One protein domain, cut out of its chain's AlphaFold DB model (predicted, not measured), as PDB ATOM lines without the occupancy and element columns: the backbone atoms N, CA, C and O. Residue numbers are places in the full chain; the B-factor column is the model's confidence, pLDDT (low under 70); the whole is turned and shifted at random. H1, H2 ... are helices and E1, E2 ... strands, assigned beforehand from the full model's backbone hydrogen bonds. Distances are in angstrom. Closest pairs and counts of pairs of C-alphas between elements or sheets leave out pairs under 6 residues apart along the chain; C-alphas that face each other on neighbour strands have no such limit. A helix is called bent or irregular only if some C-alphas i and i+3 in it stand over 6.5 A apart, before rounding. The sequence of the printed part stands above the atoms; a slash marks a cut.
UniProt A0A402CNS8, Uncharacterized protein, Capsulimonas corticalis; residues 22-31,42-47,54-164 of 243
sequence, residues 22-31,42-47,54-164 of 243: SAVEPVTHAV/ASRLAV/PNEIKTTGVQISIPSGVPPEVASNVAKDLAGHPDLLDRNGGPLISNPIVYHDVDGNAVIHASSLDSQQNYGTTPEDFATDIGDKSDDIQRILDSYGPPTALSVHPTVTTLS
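Overview. This is residues 22 to 31, 42 to 47 and 54 to 164 of the 243 residues of an uncharacterized protein of Capsulimonas corticalis (UniProt A0A402CNS8). Picture one sheet of five strands, strongly twisted and curled like part of a barrel, with the helices H2, H3 and H4 over one of its faces. H5 follows H4 round a corner and packs on H2 with its far part, near Leu 145, while H1 lies at the edge of the sheet by E1, touching no other helix and only grazing the sheet with residues 24 to 29. The printed part has 127 residues with five named helices and five named strands, in the order H1, E1, E2, H2, E3, E4, H3, H4, H5, E5, and its class is mixed, helices and strands. The sheet runs E1, E5, E2, E4, E3, antiparallel throughout. The whole is compact, with a radius of gyration of the C-alphas of 14.7 A and spans of 42 by 36 by 21 A.

Along the chain. Begin in the sheet with E2, its longest strand, residues 56 to 66. Find C-alpha 56 at (44.827, 15.539, 35.252); from there E2 runs 29.2 A and bends by 55 degrees at residue 59. Its neighbours are E5, residues 153 to 162, 26.1 A long with a bend of 63 degrees at residue 158, and E4, residues 110 to 115, 16.7 A long. The edge strands are E1, residues 42 to 45, and E3, residues 101 to 104. Among the helices, H2 takes residues 72 to 84 over 18.4 A, H4 residues 127 to 136 over 14.3 A, H5 residues 138 to 146 over 12.0 A, and H3 residues 117 to 123. H1, residues 22 to 31, begins at C-alpha 22, (51.763, 15.001, 47.722), and is 15.2 A long; it is neither bent nor irregular, but only just: C-alphas 23 and 26 are 6.4 A apart. E5 ends at C-alpha 162, (46.933, 11.617, 35.987).

Arrangement. Look first at E5 and E2, antiparallel at 154 degrees, where N 61 and O 157 are 2.8 A apart. On the other side of E2 is E4, antiparallel at 151 degrees, with N 64 and O 112 at 2.8 A. E3 and E4 form a hairpin, with N 111 and O 103 at 2.7 A. At the other edge E1 and E5 are antiparallel at 120 degrees, with N 160 and O 44 at 2.8 A. H2, H3 and H4 are on the same face; H2 and H4 with the sheet make two layers, helices on one face of a sheet. H2, at a height over the sheet of 9.5 A, runs along the strands, at 17 degrees to E4 on the local plane. H4, at a height of 9.3 A, lies over E5 and E2; the closest C-alphas of E2 and H4 are those of Thr 60 and Pro 127, 5.1 A apart. H3 lies over E2 and only just stands up from the sheet, rising 43 degrees. E2, H2 and E3 form a split strand-helix-strand unit, two strands running the same way with E4 between them, and its crossover is right-handed. H2 touches H5 with residues 78 to 82 alone, closest at the C-alphas of Val 78 and Leu 145, 6.9 A apart. H4 and H5 meet only through their link. H1 and H5 only graze the sheet. In H2, H3, H4 and H5 every O i to N i+4 pair is within hydrogen-bond range; in H1, 4 of 6 are.

Size, cuts and confidence. The two C-alphas farthest apart are those of Pro 54 and Gly 149, 43.1 A. Look for two cuts: residues 32 to 41 are not printed, with C-alphas 31 and 42 at 10.1 A, and residues 48 to 53 are not printed, with C-alphas 47 and 54 at 16.5 A. The link H2 to E3, residues 85 to 100, is long. The mean pLDDT of the printed part is 74.4; 45 residues are under 70, among them residues 22 to 31, 42 to 47, 101 to 109 and 155 to 164.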
ATOM      1  N   SER A  22      50.352  14.583  47.731       36.69
ATOM      2  CA  SER A  22      51.763  15.001  47.722       36.69
ATOM      3  C   SER A  22      52.740  13.957  48.280       36.69
ATOM      4  O   SER A  22      53.934  14.031  48.016       36.69
ATOM      5  N   ALA A  23      52.259  13.008  49.087       34.12
ATOM      6  CA  ALA A  23      53.047  11.890  49.610       34.12
ATOM      7  C   ALA A  23      52.990  10.655  48.692       34.12
ATOM      8  O   ALA A  23      53.871   9.799  48.754       34.12
ATOM      9  N   VAL A  24      51.970  10.570  47.831       36.56
ATOM     10  CA  VAL A  24      51.773   9.474  46.872       36.56
ATOM     11  C   VAL A  24      52.567   9.708  45.586       36.56
ATOM     12  O   VAL A  24      53.150   8.771  45.043       36.56
ATOM     13  N   GLU A  25      52.658  10.961  45.137       40.94
ATOM     14  CA  GLU A  25      53.362  11.370  43.915       40.94
ATOM     15  C   GLU A  25      54.812  10.830  43.817       40.94
ATOM     16  O   GLU A  25      55.143  10.229  42.789       40.94
ATOM     17  N   PRO A  26      55.668  10.892  44.862       39.09
ATOM     18  CA  PRO A  26      57.018  10.320  44.804       39.09
ATOM     19  C   PRO A  26      57.036   8.790  44.660       39.09
ATOM     20  O   PRO A  26      57.931   8.239  44.015       39.09
ATOM     21  N   VAL A  27      56.048   8.093  45.235       37.75
ATOM     22  CA  VAL A  27      55.918   6.626  45.169       37.75
ATOM     23  C   VAL A  27      55.462   6.203  43.776       37.75
ATOM     24  O   VAL A  27      56.058   5.312  43.175       37.75
ATOM     25  N   THR A  28      54.475   6.900  43.213       42.28
ATOM     26  CA  THR A  28      54.035   6.719  41.828       42.28
ATOM     27  C   THR A  28      55.173   6.970  40.840       42.28
ATOM     28  O   THR A  28      55.400   6.147  39.957       42.28
ATOM     29  N   HIS A  29      55.944   8.050  41.012       41.34
ATOM     30  CA  HIS A  29      57.125   8.328  40.189       41.34
ATOM     31  C   HIS A  29      58.218   7.259  40.338       41.34
ATOM     32  O   HIS A  29      58.893   6.928  39.362       41.34
ATOM     33  N   ALA A  30      58.395   6.693  41.534       38.19
ATOM     34  CA  ALA A  30      59.340   5.604  41.760       38.19
ATOM     35  C   ALA A  30      58.922   4.306  41.047       38.19
ATOM     36  O   ALA A  30      59.783   3.649  40.468       38.19
ATOM     37  N   VAL A  31      57.627   3.977  41.031       40.09
ATOM     38  CA  VAL A  31      57.072   2.811  40.316       40.09
ATOM     39  C   VAL A  31      57.073   3.032  38.796       40.09
ATOM     40  O   VAL A  31      57.452   2.138  38.041       40.09
ATOM     41  N   ALA A  42      48.237   6.494  37.176       53.34
ATOM     42  CA  ALA A  42      47.910   6.726  38.579       53.34
ATOM     43  C   ALA A  42      46.515   7.333  38.685       53.34
ATOM     44  O   ALA A  42      46.215   8.333  38.030       53.34
ATOM     45  N   SER A  43      45.664   6.719  39.504       58.69
ATOM     46  CA  SER A  43      44.311   7.210  39.765       58.69
ATOM     47  C   SER A  43      44.106   7.438  41.256       58.69
ATOM     48  O   SER A  43      44.571   6.654  42.082       58.69
ATOM     49  N   ARG A  44      43.396   8.513  41.597       62.19
ATOM     50  CA  ARG A  44      43.006   8.868  42.968       62.19
ATOM     51  C   ARG A  44      41.531   9.240  43.029       62.19
ATOM     52  O   ARG A  44      40.937   9.585  42.012       62.19
ATOM     53  N   LEU A  45      40.944   9.211  44.222       60.16
ATOM     54  CA  LEU A  45      39.600   9.749  44.428       60.16
ATOM     55  C   LEU A  45      39.607  11.269  44.240       60.16
ATOM     56  O   LEU A  45      40.537  11.956  44.677       60.16
ATOM     57  N   ALA A  46      38.569  11.774  43.578       55.00
ATOM     58  CA  ALA A  46      38.397  13.205  43.396       55.00
ATOM     59  C   ALA A  46      37.882  13.853  44.692       55.00
ATOM     60  O   ALA A  46      36.941  13.351  45.315       55.00
ATOM     61  N   VAL A  47      38.457  14.987  45.086       60.06
ATOM     62  CA  VAL A  47      37.992  15.778  46.235       60.06
ATOM     63  C   VAL A  47      36.981  16.825  45.748       60.06
ATOM     64  O   VAL A  47      37.279  17.578  44.819       60.06
ATOM     65  N   PRO A  54      47.030  20.606  34.696       54.84
ATOM     66  CA  PRO A  54      47.019  20.506  33.232       54.84
ATOM     67  C   PRO A  54      47.154  19.075  32.676       54.84
ATOM     68  O   PRO A  54      46.829  18.859  31.514       54.84
ATOM     69  N   ASN A  55      47.610  18.114  33.489       61.44
ATOM     70  CA  ASN A  55      47.796  16.704  33.105       61.44
ATOM     71  C   ASN A  55      46.819  15.755  33.825       61.44
ATOM     72  O   ASN A  55      46.968  14.533  33.764       61.44
ATOM     73  N   GLU A  56      45.845  16.307  34.547       66.75
ATOM     74  CA  GLU A  56      44.827  15.539  35.252       66.75
ATOM     75  C   GLU A  56      43.562  15.450  34.398       66.75
ATOM     76  O   GLU A  56      43.054  16.449  33.887       66.75
ATOM     77  N   ILE A  57      43.042  14.234  34.258       73.19
ATOM     78  CA  ILE A  57      41.776  13.963  33.586       73.19
ATOM     79  C   ILE A  57      40.788  13.466  34.627       73.19
ATOM     80  O   ILE A  57      41.048  12.506  35.355       73.19
ATOM     81  N   LYS A  58      39.623  14.111  34.680       80.31
ATOM     82  CA  LYS A  58      38.504  13.634  35.487       80.31
ATOM     83  C   LYS A  58      37.996  12.311  34.917       80.31
ATOM     84  O   LYS A  58      37.733  12.205  33.723       80.31
ATOM     85  N   THR A  59      37.828  11.319  35.774       82.81
ATOM     86  CA  THR A  59      37.319   9.995  35.422       82.81
ATOM     87  C   THR A  59      36.244   9.568  36.419       82.81
ATOM     88  O   THR A  59      36.054  10.187  37.468       82.81
ATOM     89  N   THR A  60      35.509   8.515  36.089       81.00
ATOM     90  CA  THR A  60      34.688   7.783  37.054       81.00
ATOM     91  C   THR A  60      35.285   6.396  37.202       81.00
ATOM     92  O   THR A  60      35.435   5.680  36.211       81.00
ATOM     93  N   GLY A  61      35.629   6.035  38.434       80.56
ATOM     94  CA  GLY A  61      36.135   4.725  38.806       80.56
ATOM     95  C   GLY A  61      35.013   3.831  39.315       80.56
ATOM     96  O   GLY A  61      34.109   4.270  40.030       80.56
ATOM     97  N   VAL A  62      35.089   2.554  38.971       80.06
ATOM     98  CA  VAL A  62      34.225   1.501  39.501       80.06
ATOM     99  C   VAL A  62      35.111   0.480  40.183       80.06
ATOM    100  O   VAL A  62      36.108   0.039  39.615       80.06
ATOM    101  N   GLN A  63      34.740   0.113  41.403       82.75
ATOM    102  CA  GLN A  63      35.396  -0.925  42.180       82.75
ATOM    103  C   GLN A  63      34.396  -2.026  42.494       82.75
ATOM    104  O   GLN A  63      33.327  -1.762  43.049       82.75
ATOM    105  N   ILE A  64      34.763  -3.257  42.160       82.12
ATOM    106  CA  ILE A  64      34.014  -4.460  42.502       82.12
ATOM    107  C   ILE A  64      34.875  -5.286  43.444       82.12
ATOM    108  O   ILE A  64      35.925  -5.798  43.052       82.12
ATOM    109  N   SER A  65      34.432  -5.407  44.689       81.50
ATOM    110  CA  SER A  65      35.102  -6.217  45.700       81.50
ATOM    111  C   SER A  65      34.584  -7.649  45.652       81.50
ATOM    112  O   SER A  65      33.378  -7.896  45.742       81.50
ATOM    113  N   ILE A  66      35.516  -8.588  45.541       79.31
ATOM    114  CA  ILE A  66      35.298 -10.027  45.597       79.31
ATOM    115  C   ILE A  66      35.850 -10.525  46.939       79.31
ATOM    116  O   ILE A  66      37.040 -10.330  47.203       79.31
ATOM    117  N   PRO A  67      35.025 -11.161  47.791       72.44
ATOM    118  CA  PRO A  67      35.443 -11.592  49.120       72.44
ATOM    119  C   PRO A  67      36.693 -12.475  49.121       72.44
ATOM    120  O   PRO A  67      36.899 -13.300  48.224       72.44
ATOM    121  N   SER A  68      37.485 -12.353  50.183       68.19
ATOM    122  CA  SER A  68      38.603 -13.248  50.461       68.19
ATOM    123  C   SER A  68      38.154 -14.714  50.513       68.19
ATOM    124  O   SER A  68      37.041 -15.056  50.922       68.19
ATOM    125  N   GLY A  69      39.029 -15.604  50.038       64.56
ATOM    126  CA  GLY A  69      38.735 -17.033  49.879       64.56
ATOM    127  C   GLY A  69      38.230 -17.429  48.489       64.56
ATOM    128  O   GLY A  69      38.130 -18.622  48.202       64.56
ATOM    129  N   VAL A  70      37.971 -16.463  47.603       71.00
ATOM    130  CA  VAL A  70      37.769 -16.726  46.173       71.00
ATOM    131  C   VAL A  70      39.128 -16.952  45.490       71.00
ATOM    132  O   VAL A  70      40.036 -16.141  45.677       71.00
ATOM    133  N   PRO A  71      39.304 -18.025  44.693       68.75
ATOM    134  CA  PRO A  71      40.549 -18.251  43.964       68.75
ATOM    135  C   PRO A  71      40.879 -17.089  43.004       68.75
ATOM    136  O   PRO A  71      39.968 -16.596  42.332       68.75
ATOM    137  N   PRO A  72      42.160 -16.699  42.838       66.69
ATOM    138  CA  PRO A  72      42.556 -15.608  41.933       66.69
ATOM    139  C   PRO A  72      42.077 -15.785  40.483       66.69
ATOM    140  O   PRO A  72      41.784 -14.817  39.777       66.69
ATOM    141  N   GLU A  73      41.952 -17.036  40.038       69.12
ATOM    142  CA  GLU A  73      41.440 -17.389  38.713       69.12
ATOM    143  C   GLU A  73      39.970 -16.992  38.534       69.12
ATOM    144  O   GLU A  73      39.574 -16.546  37.461       69.12
ATOM    145  N   VAL A  74      39.167 -17.093  39.595       77.00
ATOM    146  CA  VAL A  74      37.761 -16.680  39.574       77.00
ATOM    147  C   VAL A  74      37.666 -15.162  39.462       77.00
ATOM    148  O   VAL A  74      36.937 -14.682  38.603       77.00
ATOM    149  N   ALA A  75      38.454 -14.403  40.231       74.38
ATOM    150  CA  ALA A  75      38.488 -12.942  40.112       74.38
ATOM    151  C   ALA A  75      38.924 -12.477  38.711       74.38
ATOM    152  O   ALA A  75      38.341 -11.554  38.141       74.38
ATOM    153  N   SER A  76      39.898 -13.171  38.116       75.81
ATOM    154  CA  SER A  76      40.332 -12.923  36.737       75.81
ATOM    155  C   SER A  76      39.237 -13.235  35.713       75.81
ATOM    156  O   SER A  76      39.083 -12.505  34.736       75.81
ATOM    157  N   ASN A  77      38.466 -14.305  35.918       79.38
ATOM    158  CA  ASN A  77      37.356 -14.663  35.034       79.38
ATOM    159  C   ASN A  77      36.185 -13.685  35.166       79.38
ATOM    160  O   ASN A  77      35.654 -13.268  34.146       79.38
ATOM    161  N   VAL A  78      35.857 -13.240  36.383       84.12
ATOM    162  CA  VAL A  78      34.864 -12.177  36.607       84.12
ATOM    163  C   VAL A  78      35.262 -10.914  35.844       84.12
ATOM    164  O   VAL A  78      34.444 -10.346  35.130       84.12
ATOM    165  N   ALA A  79      36.525 -10.487  35.943       81.75
ATOM    166  CA  ALA A  79      37.009  -9.307  35.228       81.75
ATOM    167  C   ALA A  79      36.897  -9.463  33.700       81.75
ATOM    168  O   ALA A  79      36.482  -8.527  33.016       81.75
ATOM    169  N   LYS A  80      37.220 -10.647  33.164       80.75
ATOM    170  CA  LYS A  80      37.074 -10.952  31.731       80.75
ATOM    171  C   LYS A  80      35.620 -10.926  31.281       80.75
ATOM    172  O   LYS A  80      35.333 -10.328  30.248       80.75
ATOM    173  N   ASP A  81      34.718 -11.532  32.046       86.69
ATOM    174  CA  ASP A  81      33.304 -11.568  31.691       86.69
ATOM    175  C   ASP A  81      32.696 -10.176  31.772       86.69
ATOM    176  O   ASP A  81      32.060  -9.756  30.817       86.69
ATOM    177  N   LEU A  82      32.981  -9.398  32.819       87.88
ATOM    178  CA  LEU A  82      32.557  -7.996  32.889       87.88
ATOM    179  C   LEU A  82      33.042  -7.178  31.685       87.88
ATOM    180  O   LEU A  82      32.297  -6.338  31.186       87.88
ATOM    181  N   ALA A  83      34.263  -7.434  31.205       86.44
ATOM    182  CA  ALA A  83      34.825  -6.712  30.069       86.44
ATOM    183  C   ALA A  83      34.300  -7.161  28.699       86.44
ATOM    184  O   ALA A  83      34.297  -6.386  27.742       86.44
ATOM    185  N   GLY A  84      33.900  -8.427  28.590       83.81
ATOM    186  CA  GLY A  84      33.492  -9.059  27.338       83.81
ATOM    187  C   GLY A  84      31.992  -9.320  27.212       83.81
ATOM    188  O   GLY A  84      31.570  -9.847  26.180       83.81
ATOM    189  N   HIS A  85      31.185  -9.014  28.233       89.81
ATOM    190  CA  HIS A  85      29.778  -9.403  28.237       89.81
ATOM    191  C   HIS A  85      28.982  -8.619  27.180       89.81
ATOM    192  O   HIS A  85      28.977  -7.386  27.208       89.81
ATOM    193  N   PRO A  86      28.229  -9.291  26.289       89.31
ATOM    194  CA  PRO A  86      27.513  -8.629  25.195       89.31
ATOM    195  C   PRO A  86      26.408  -7.673  25.666       89.31
ATOM    196  O   PRO A  86      26.040  -6.759  24.936       89.31
ATOM    197  N   ASP A  87      25.888  -7.874  26.879       89.88
ATOM    198  CA  ASP A  87      24.851  -7.012  27.463       89.88
ATOM    199  C   ASP A  87      25.418  -5.797  28.221       89.88
ATOM    200  O   ASP A  87      24.668  -4.868  28.546       89.88
ATOM    201  N   LEU A  88      26.728  -5.787  28.494       92.94
ATOM    202  CA  LEU A  88      27.428  -4.702  29.179       92.94
ATOM    203  C   LEU A  88      28.062  -3.758  28.160       92.94
ATOM    204  O   LEU A  88      29.282  -3.639  28.057       92.94
ATOM    205  N   LEU A  89      27.200  -3.082  27.408       93.69
ATOM    206  CA  LEU A  89      27.593  -2.015  26.498       93.69
ATOM    207  C   LEU A  89      27.176  -0.657  27.061       93.69
ATOM    208  O   LEU A  89      26.114  -0.534  27.679       93.69
ATOM    209  N   ASP A  90      28.014   0.346  26.828       91.38
ATOM    210  CA  ASP A  90      27.695   1.743  27.083       91.38
ATOM    211  C   ASP A  90      26.680   2.274  26.058       91.38
ATOM    212  O   ASP A  90      26.340   1.629  25.056       91.38
ATOM    213  N   ARG A  91      26.186   3.488  26.295       92.19
ATOM    214  CA  ARG A  91      25.224   4.152  25.399       92.19
ATOM    215  C   ARG A  91      25.711   4.354  23.960       92.19
ATOM    216  O   ARG A  91      24.890   4.551  23.065       92.19
ATOM    217  N   ASN A  92      27.022   4.336  23.739       92.88
ATOM    218  CA  ASN A  92      27.658   4.529  22.439       92.88
ATOM    219  C   ASN A  92      27.978   3.188  21.749       92.88
ATOM    220  O   ASN A  92      28.500   3.179  20.632       92.88
ATOM    221  N   GLY A  93      27.622   2.059  22.372       88.94
ATOM    222  CA  GLY A  93      27.846   0.709  21.860       88.94
ATOM    223  C   GLY A  93      29.258   0.171  22.110       88.94
ATOM    224  O   GLY A  93      29.605  -0.872  21.553       88.94
ATOM    225  N   GLY A  94      30.070   0.862  22.912       90.19
ATOM    226  CA  GLY A  94      31.348   0.362  23.411       90.19
ATOM    227  C   GLY A  94      31.162  -0.565  24.617       90.19
ATOM    228  O   GLY A  94      30.090  -0.574  25.216       90.19
ATOM    229  N   PRO A  95      32.173  -1.363  24.997       89.62
ATOM    230  CA  PRO A  95      32.137  -2.123  26.243       89.62
ATOM    231  C   PRO A  95      32.020  -1.176  27.445       89.62
ATOM    232  O   PRO A  95      32.769  -0.206  27.559       89.62
ATOM    233  N   LEU A  96      31.083  -1.473  28.349       90.19
ATOM    234  CA  LEU A  96      30.830  -0.666  29.543       90.19
ATOM    235  C   LEU A  96      31.990  -0.739  30.538       90.19
ATOM    236  O   LEU A  96      32.324   0.252  31.171       90.19
ATOM    237  N   ILE A  97      32.604  -1.910  30.688       86.56
ATOM    238  CA  ILE A  97      33.822  -2.094  31.475       86.56
ATOM    239  C   ILE A  97      34.917  -2.482  30.488       86.56
ATOM    240  O   ILE A  97      34.864  -3.541  29.883       86.56
ATOM    241  N   SER A  98      35.912  -1.628  30.289       77.50
ATOM    242  CA  SER A  98      37.034  -1.900  29.385       77.50
ATOM    243  C   SER A  98      38.336  -1.973  30.170       77.50
ATOM    244  O   SER A  98      38.569  -1.149  31.051       77.50
ATOM    245  N   ASN A  99      39.170  -2.965  29.846       71.56
ATOM    246  CA  ASN A  99      40.484  -3.188  30.459       71.56
ATOM    247  C   ASN A  99      40.484  -3.122  32.005       71.56
ATOM    248  O   ASN A  99      41.273  -2.376  32.591       71.56
ATOM    249  N   PRO A 100      39.609  -3.884  32.693       75.31
ATOM    250  CA  PRO A 100      39.595  -3.898  34.146       75.31
ATOM    251  C   PRO A 100      40.904  -4.461  34.703       75.31
ATOM    252  O   PRO A 100      41.462  -5.433  34.190       75.31
ATOM    253  N   ILE A 101      41.360  -3.869  35.798       69.25
ATOM    254  CA  ILE A 101      42.552  -4.289  36.530       69.25
ATOM    255  C   ILE A 101      42.102  -5.038  37.777       69.25
ATOM    256  O   ILE A 101      41.198  -4.586  38.476       69.25
ATOM    257  N   VAL A 102      42.746  -6.162  38.077       65.38
ATOM    258  CA  VAL A 102      42.498  -6.922  39.306       65.38
ATOM    259  C   VAL A 102      43.683  -6.739  40.242       65.38
ATOM    260  O   VAL A 102      44.818  -7.030  39.870       65.38
ATOM    261  N   TYR A 103      43.428  -6.278  41.461       64.25
ATOM    262  CA  TYR A 103      44.420  -6.217  42.534       64.25
ATOM    263  C   TYR A 103      43.870  -6.851  43.809       64.25
ATOM    264  O   TYR A 103      42.693  -7.186  43.871       64.25
ATOM    265  N   HIS A 104      44.719  -7.052  44.814       64.12
ATOM    266  CA  HIS A 104      44.283  -7.533  46.124       64.12
ATOM    267  C   HIS A 104      44.452  -6.415  47.150       64.12
ATOM    268  O   HIS A 104      45.466  -5.714  47.136       64.12
ATOM    269  N   ASP A 105      43.441  -6.213  47.991       58.44
ATOM    270  CA  ASP A 105      43.513  -5.252  49.089       58.44
ATOM    271  C   ASP A 105      44.321  -5.800  50.281       58.44
ATOM    272  O   ASP A 105      44.825  -6.927  50.267       58.44
ATOM    273  N   VAL A 106      44.462  -4.979  51.324       54.81
ATOM    274  CA  VAL A 106      45.200  -5.327  52.552       54.81
ATOM    275  C   VAL A 106      44.597  -6.510  53.313       54.81
ATOM    276  O   VAL A 106      45.307  -7.171  54.067       54.81
ATOM    277  N   ASP A 107      43.313  -6.785  53.093       58.31
ATOM    278  CA  ASP A 107      42.571  -7.880  53.712       58.31
ATOM    279  C   ASP A 107      42.581  -9.144  52.827       58.31
ATOM    280  O   ASP A 107      41.992 -10.170  53.179       58.31
ATOM    281  N   GLY A 108      43.272  -9.095  51.681       61.91
ATOM    282  CA  GLY A 108      43.384 -10.190  50.721       61.91
ATOM    283  C   GLY A 108      42.142 -10.389  49.851       61.91
ATOM    284  O   GLY A 108      42.038 -11.418  49.179       61.91
ATOM    285  N   ASN A 109      41.196  -9.447  49.842       66.31
ATOM    286  CA  ASN A 109      40.072  -9.475  48.910       66.31
ATOM    287  C   ASN A 109      40.563  -9.077  47.519       66.31
ATOM    288  O   ASN A 109      41.342  -8.133  47.376       66.31
ATOM    289  N   ALA A 110      40.074  -9.757  46.484       70.50
ATOM    290  CA  ALA A 110      40.322  -9.315  45.121       70.50
ATOM    291  C   ALA A 110      39.414  -8.118  44.810       70.50
ATOM    292  O   ALA A 110      38.210  -8.149  45.056       70.50
ATOM    293  N   VAL A 111      39.981  -7.060  44.250       72.44
ATOM    294  CA  VAL A 111      39.273  -5.856  43.836       72.44
ATOM    295  C   VAL A 111      39.486  -5.669  42.346       72.44
ATOM    296  O   VAL A 111      40.616  -5.571  41.867       72.44
ATOM    297  N   ILE A 112      38.381  -5.627  41.611       77.69
ATOM    298  CA  ILE A 112      38.366  -5.304  40.190       77.69
ATOM    299  C   ILE A 112      38.119  -3.808  40.070       77.69
ATOM    300  O   ILE A 112      37.107  -3.304  40.557       77.69
ATOM    301  N   HIS A 113      39.031  -3.105  39.415       78.56
ATOM    302  CA  HIS A 113      38.928  -1.682  39.155       78.56
ATOM    303  C   HIS A 113      38.823  -1.408  37.661       78.56
ATOM    304  O   HIS A 113      39.657  -1.851  36.872       78.56
ATOM    305  N   ALA A 114      37.820  -0.623  37.291       80.50
ATOM    306  CA  ALA A 114      37.624  -0.108  35.946       80.50
ATOM    307  C   ALA A 114      37.458   1.413  35.993       80.50
ATOM    308  O   ALA A 114      37.054   1.973  37.011       80.50
ATOM    309  N   SER A 115      37.775   2.086  34.891       82.94
ATOM    310  CA  SER A 115      37.698   3.542  34.785       82.94
ATOM    311  C   SER A 115      37.049   3.947  33.473       82.94
ATOM    312  O   SER A 115      37.258   3.304  32.446       82.94
ATOM    313  N   SER A 116      36.342   5.075  33.488       84.06
ATOM    314  CA  SER A 116      35.782   5.704  32.291       84.06
ATOM    315  C   SER A 116      36.840   6.191  31.290       84.06
ATOM    316  O   SER A 116      36.476   6.753  30.262       84.06
ATOM    317  N   LEU A 117      38.146   6.097  31.582       82.44
ATOM    318  CA  LEU A 117      39.211   6.642  30.727       82.44
ATOM    319  C   LEU A 117      39.174   6.079  29.301       82.44
ATOM    320  O   LEU A 117      39.150   6.846  28.341       82.44
ATOM    321  N   ASP A 118      39.110   4.760  29.164       81.06
ATOM    322  CA  ASP A 118      39.083   4.102  27.857       81.06
ATOM    323  C   ASP A 118      37.785   4.405  27.102       81.06
ATOM    324  O   ASP A 118      37.822   4.682  25.900       81.06
ATOM    325  N   SER A 119      36.646   4.430  27.806       84.00
ATOM    326  CA  SER A 119      35.348   4.817  27.242       84.00
ATOM    327  C   SER A 119      35.359   6.255  26.712       84.00
ATOM    328  O   SER A 119      34.872   6.523  25.612       84.00
ATOM    329  N   GLN A 120      35.993   7.178  27.440       84.38
ATOM    330  CA  GLN A 120      36.179   8.567  27.009       84.38
ATOM    331  C   GLN A 120      37.043   8.666  25.752       84.38
ATOM    332  O   GLN A 120      36.686   9.380  24.815       84.38
ATOM    333  N   GLN A 121      38.176   7.961  25.726       84.75
ATOM    334  CA  GLN A 121      39.155   8.067  24.644       84.75
ATOM    335  C   GLN A 121      38.682   7.416  23.343       84.75
ATOM    336  O   GLN A 121      38.954   7.940  22.264       84.75
ATOM    337  N   ASN A 122      37.979   6.287  23.440       83.69
ATOM    338  CA  ASN A 122      37.663   5.457  22.278       83.69
ATOM    339  C   ASN A 122      36.208   5.580  21.815       83.69
ATOM    340  O   ASN A 122      35.931   5.377  20.633       83.69
ATOM    341  N   TYR A 123      35.286   5.928  22.718       87.12
ATOM    342  CA  TYR A 123      33.843   5.905  22.450       87.12
ATOM    343  C   TYR A 123      33.149   7.243  22.746       87.12
ATOM    344  O   TYR A 123      31.978   7.412  22.415       87.12
ATOM    345  N   GLY A 124      33.866   8.224  23.306       88.50
ATOM    346  CA  GLY A 124      33.336   9.563  23.583       88.50
ATOM    347  C   GLY A 124      32.367   9.627  24.767       88.50
ATOM    348  O   GLY A 124      31.640  10.610  24.906       88.50
ATOM    349  N   THR A 125      32.341   8.600  25.615       89.50
ATOM    350  CA  THR A 125      31.482   8.525  26.806       89.50
ATOM    351  C   THR A 125      32.067   9.390  27.916       89.50
ATOM    352  O   THR A 125      33.201   9.166  28.318       89.50
ATOM    353  N   THR A 126      31.329  10.383  28.420       91.44
ATOM    354  CA  THR A 126      31.820  11.264  29.499       91.44
ATOM    355  C   THR A 126      31.904  10.526  30.848       91.44
ATOM    356  O   THR A 126      31.261   9.486  31.012       91.44
ATOM    357  N   PRO A 127      32.649  11.031  31.854       84.56
ATOM    358  CA  PRO A 127      32.668  10.432  33.193       84.56
ATOM    359  C   PRO A 127      31.280  10.319  33.834       84.56
ATOM    360  O   PRO A 127      30.982   9.327  34.501       84.56
ATOM    361  N   GLU A 128      30.430  11.329  33.649       87.44
ATOM    362  CA  GLU A 128      29.064  11.364  34.174       87.44
ATOM    363  C   GLU A 128      28.148  10.368  33.452       87.44
ATOM    364  O   GLU A 128      27.347   9.677  34.089       87.44
ATOM    365  N   ASP A 129      28.296  10.260  32.131       92.19
ATOM    366  CA  ASP A 129      27.561   9.286  31.329       92.19
ATOM    367  C   ASP A 129      27.956   7.860  31.696       92.19
ATOM    368  O   ASP A 129      27.083   7.025  31.900       92.19
ATOM    369  N   PHE A 130      29.250   7.607  31.890       91.69
ATOM    370  CA  PHE A 130      29.753   6.321  32.360       91.69
ATOM    371  C   PHE A 130      29.166   5.935  33.724       91.69
ATOM    372  O   PHE A 130      28.715   4.809  33.906       91.69
ATOM    373  N   ALA A 131      29.119   6.870  34.682       84.25
ATOM    374  CA  ALA A 131      28.511   6.621  35.993       84.25
ATOM    375  C   ALA A 131      27.022   6.257  35.876       84.25
ATOM    376  O   ALA A 131      26.534   5.373  36.581       84.25
ATOM    377  N   THR A 132      26.315   6.942  34.975       88.81
ATOM    378  CA  THR A 132      24.900   6.688  34.692       88.81
ATOM    379  C   THR A 132      24.716   5.315  34.053       88.81
ATOM    380  O   THR A 132      23.890   4.545  34.526       88.81
ATOM    381  N   ASP A 133      25.531   4.970  33.055       92.31
ATOM    382  CA  ASP A 133      25.451   3.691  32.345       92.31
ATOM    383  C   ASP A 133      25.765   2.509  33.282       92.31
ATOM    384  O   ASP A 133      25.086   1.487  33.230       92.31
ATOM    385  N   ILE A 134      26.727   2.659  34.202       91.38
ATOM    386  CA  ILE A 134      26.990   1.673  35.267       91.38
ATOM    387  C   ILE A 134      25.778   1.516  36.191       91.38
ATOM    388  O   ILE A 134      25.438   0.394  36.568       91.38
ATOM    389  N   GLY A 135      25.122   2.622  36.553       88.94
ATOM    390  CA  GLY A 135      23.900   2.605  37.356       88.94
ATOM    391  C   GLY A 135      22.741   1.908  36.642       88.94
ATOM    392  O   GLY A 135      22.116   1.023  37.218       88.94
ATOM    393  N   ASP A 136      22.504   2.240  35.375       91.06
ATOM    394  CA  ASP A 136      21.446   1.644  34.549       91.06
ATOM    395  C   ASP A 136      21.683   0.147  34.292       91.06
ATOM    396  O   ASP A 136      20.738  -0.616  34.074       91.06
ATOM    397  N   LYS A 137      22.947  -0.288  34.336       92.44
ATOM    398  CA  LYS A 137      23.377  -1.677  34.135       92.44
ATOM    399  C   LYS A 137      23.684  -2.425  35.428       92.44
ATOM    400  O   LYS A 137      24.157  -3.559  35.358       92.44
ATOM    401  N   SER A 138      23.377  -1.858  36.597       89.44
ATOM    402  CA  SER A 138      23.709  -2.475  37.887       89.44
ATOM    403  C   SER A 138      23.132  -3.882  38.039       89.44
ATOM    404  O   SER A 138      23.810  -4.766  38.554       89.44
ATOM    405  N   ASP A 139      21.912  -4.116  37.548       88.69
ATOM    406  CA  ASP A 139      21.244  -5.420  37.632       88.69
ATOM    407  C   ASP A 139      21.892  -6.468  36.714       88.69
ATOM    408  O   ASP A 139      21.960  -7.649  37.058       88.69
ATOM    409  N   ASP A 140      22.373  -6.050  35.540       91.50
ATOM    410  CA  ASP A 140      23.098  -6.921  34.611       91.50
ATOM    411  C   ASP A 140      24.486  -7.260  35.168       91.50
ATOM    412  O   ASP A 140      24.884  -8.427  35.165       91.50
ATOM    413  N   ILE A 141      25.181  -6.261  35.725       89.56
ATOM    414  CA  ILE A 141      26.458  -6.433  36.422       89.56
ATOM    415  C   ILE A 141      26.278  -7.407  37.589       89.56
ATOM    416  O   ILE A 141      26.996  -8.401  37.664       89.56
ATOM    417  N   GLN A 142      25.286  -7.192  38.457       88.44
ATOM    418  CA  GLN A 142      25.056  -8.058  39.612       88.44
ATOM    419  C   GLN A 142      24.749  -9.497  39.193       88.44
ATOM    420  O   GLN A 142      25.276 -10.427  39.791       88.44
ATOM    421  N   ARG A 143      23.978  -9.701  38.120       88.25
ATOM    422  CA  ARG A 143      23.687 -11.044  37.594       88.25
ATOM    423  C   ARG A 143      24.943 -11.785  37.145       88.25
ATOM    424  O   ARG A 143      25.053 -12.988  37.379       88.25
ATOM    425  N   ILE A 144      25.875 -11.083  36.499       87.81
ATOM    426  CA  ILE A 144      27.172 -11.652  36.122       87.81
ATOM    427  C   ILE A 144      27.936 -12.016  37.387       87.81
ATOM    428  O   ILE A 144      28.381 -13.151  37.517       87.81
ATOM    429  N   LEU A 145      28.026 -11.102  38.351       86.88
ATOM    430  CA  LEU A 145      28.750 -11.343  39.595       86.88
ATOM    431  C   LEU A 145      28.178 -12.521  40.402       86.88
ATOM    432  O   LEU A 145      28.940 -13.361  40.881       86.88
ATOM    433  N   ASP A 146      26.854 -12.636  40.487       85.50
ATOM    434  CA  ASP A 146      26.155 -13.720  41.187       85.50
ATOM    435  C   ASP A 146      26.436 -15.096  40.560       85.50
ATOM    436  O   ASP A 146      26.379 -16.120  41.244       85.50
ATOM    437  N   SER A 147      26.788 -15.145  39.269       85.44
ATOM    438  CA  SER A 147      27.144 -16.399  38.593       85.44
ATOM    439  C   SER A 147      28.474 -17.004  39.070       85.44
ATOM    440  O   SER A 147      28.706 -18.200  38.879       85.44
ATOM    441  N   TYR A 148      29.312 -16.212  39.748       77.44
ATOM    442  CA  TYR A 148      30.634 -16.619  40.238       77.44
ATOM    443  C   TYR A 148      30.678 -16.991  41.726       77.44
ATOM    444  O   TYR A 148      31.726 -17.426  42.212       77.44
ATOM    445  N   GLY A 149      29.557 -16.896  42.449       75.25
ATOM    446  CA  GLY A 149      29.422 -17.439  43.801       75.25
ATOM    447  C   GLY A 149      29.204 -16.383  44.891       75.25
ATOM    448  O   GLY A 149      28.092 -15.876  45.003       75.25
ATOM    449  N   PRO A 150      30.174 -16.147  45.797       67.19
ATOM    450  CA  PRO A 150      29.939 -15.371  47.012       67.19
ATOM    451  C   PRO A 150      29.569 -13.909  46.718       67.19
ATOM    452  O   PRO A 150      29.920 -13.384  45.662       67.19
ATOM    453  N   PRO A 151      28.882 -13.240  47.664       68.62
ATOM    454  CA  PRO A 151      28.374 -11.890  47.467       68.62
ATOM    455  C   PRO A 151      29.511 -10.922  47.160       68.62
ATOM    456  O   PRO A 151      30.451 -10.774  47.938       68.62
ATOM    457  N   THR A 152      29.398 -10.251  46.028       74.31
ATOM    458  CA  THR A 152      30.309  -9.200  45.578       74.31
ATOM    459  C   THR A 152      29.693  -7.836  45.864       74.31
ATOM    460  O   THR A 152      28.473  -7.698  45.961       74.31
ATOM    461  N   ALA A 153      30.536  -6.819  46.026       73.56
ATOM    462  CA  ALA A 153      30.083  -5.454  46.266       73.56
ATOM    463  C   ALA A 153      30.551  -4.537  45.137       73.56
ATOM    464  O   ALA A 153      31.752  -4.387  44.923       73.56
ATOM    465  N   LEU A 154      29.600  -3.910  44.445       75.44
ATOM    466  CA  LEU A 154      29.851  -2.869  43.453       75.44
ATOM    467  C   LEU A 154      29.861  -1.497  44.134       75.44
ATOM    468  O   LEU A 154      28.947  -1.152  44.885       75.44
ATOM    469  N   SER A 155      30.868  -0.687  43.832       69.50
ATOM    470  CA  SER A 155      30.939   0.708  44.248       69.50
ATOM    471  C   SER A 155      31.439   1.590  43.107       69.50
ATOM    472  O   SER A 155      32.259   1.173  42.291       69.50
ATOM    473  N   VAL A 156      30.909   2.808  43.029       69.19
ATOM    474  CA  VAL A 156      31.171   3.758  41.943       69.19
ATOM    475  C   VAL A 156      31.576   5.080  42.566       69.19
ATOM    476  O   VAL A 156      30.849   5.605  43.412       69.19
ATOM    477  N   HIS A 157      32.721   5.620  42.155       69.56
ATOM    478  CA  HIS A 157      33.286   6.827  42.749       69.56
ATOM    479  C   HIS A 157      33.862   7.750  41.675       69.56
ATOM    480  O   HIS A 157      34.475   7.278  40.718       69.56
ATOM    481  N   PRO A 158      33.724   9.076  41.824       56.84
ATOM    482  CA  PRO A 158      34.459  10.006  40.982       56.84
ATOM    483  C   PRO A 158      35.963   9.907  41.276       56.84
ATOM    484  O   PRO A 158      36.393   9.900  42.434       56.84
ATOM    485  N   THR A 159      36.770   9.866  40.222       63.31
ATOM    486  CA  THR A 159      38.227   9.733  40.298       63.31
ATOM    487  C   THR A 159      38.928  10.785  39.445       63.31
ATOM    488  O   THR A 159      38.341  11.447  38.589       63.31
ATOM    489  N   VAL A 160      40.216  10.959  39.695       56.28
ATOM    490  CA  VAL A 160      41.124  11.728  38.853       56.28
ATOM    491  C   VAL A 160      42.218  10.782  38.412       56.28
ATOM    492  O   VAL A 160      42.838  10.120  39.246       56.28
ATOM    493  N   THR A 161      42.443  10.716  37.107       66.19
ATOM    494  CA  THR A 161      43.555   9.972  36.531       66.19
ATOM    495  C   THR A 161      44.584  10.961  36.015       66.19
ATOM    496  O   THR A 161      44.282  11.818  35.184       66.19
ATOM    497  N   THR A 162      45.813  10.836  36.501       58.69
ATOM    498  CA  THR A 162      46.933  11.617  35.987       58.69
ATOM    499  C   THR A 162      47.499  10.879  34.789       58.69
ATOM    500  O   THR A 162      47.991   9.755  34.924       58.69
ATOM    501  N   LEU A 163      47.427  11.496  33.609       52.34
ATOM    502  CA  LEU A 163      48.156  10.970  32.467       52.34
ATOM    503  C   LEU A 163      49.634  11.269  32.683       52.34
ATOM    504  O   LEU A 163      50.024  12.423  32.876       52.34
ATOM    505  N   SER A 164      50.455  10.222  32.644       44.62
ATOM    506  CA  SER A 164      51.898  10.392  32.556       44.62
ATOM    507  C   SER A 164      52.172  11.215  31.300       44.62
ATOM    508  O   SER A 164      51.868  10.782  30.185       44.62
TER     509      SER A 164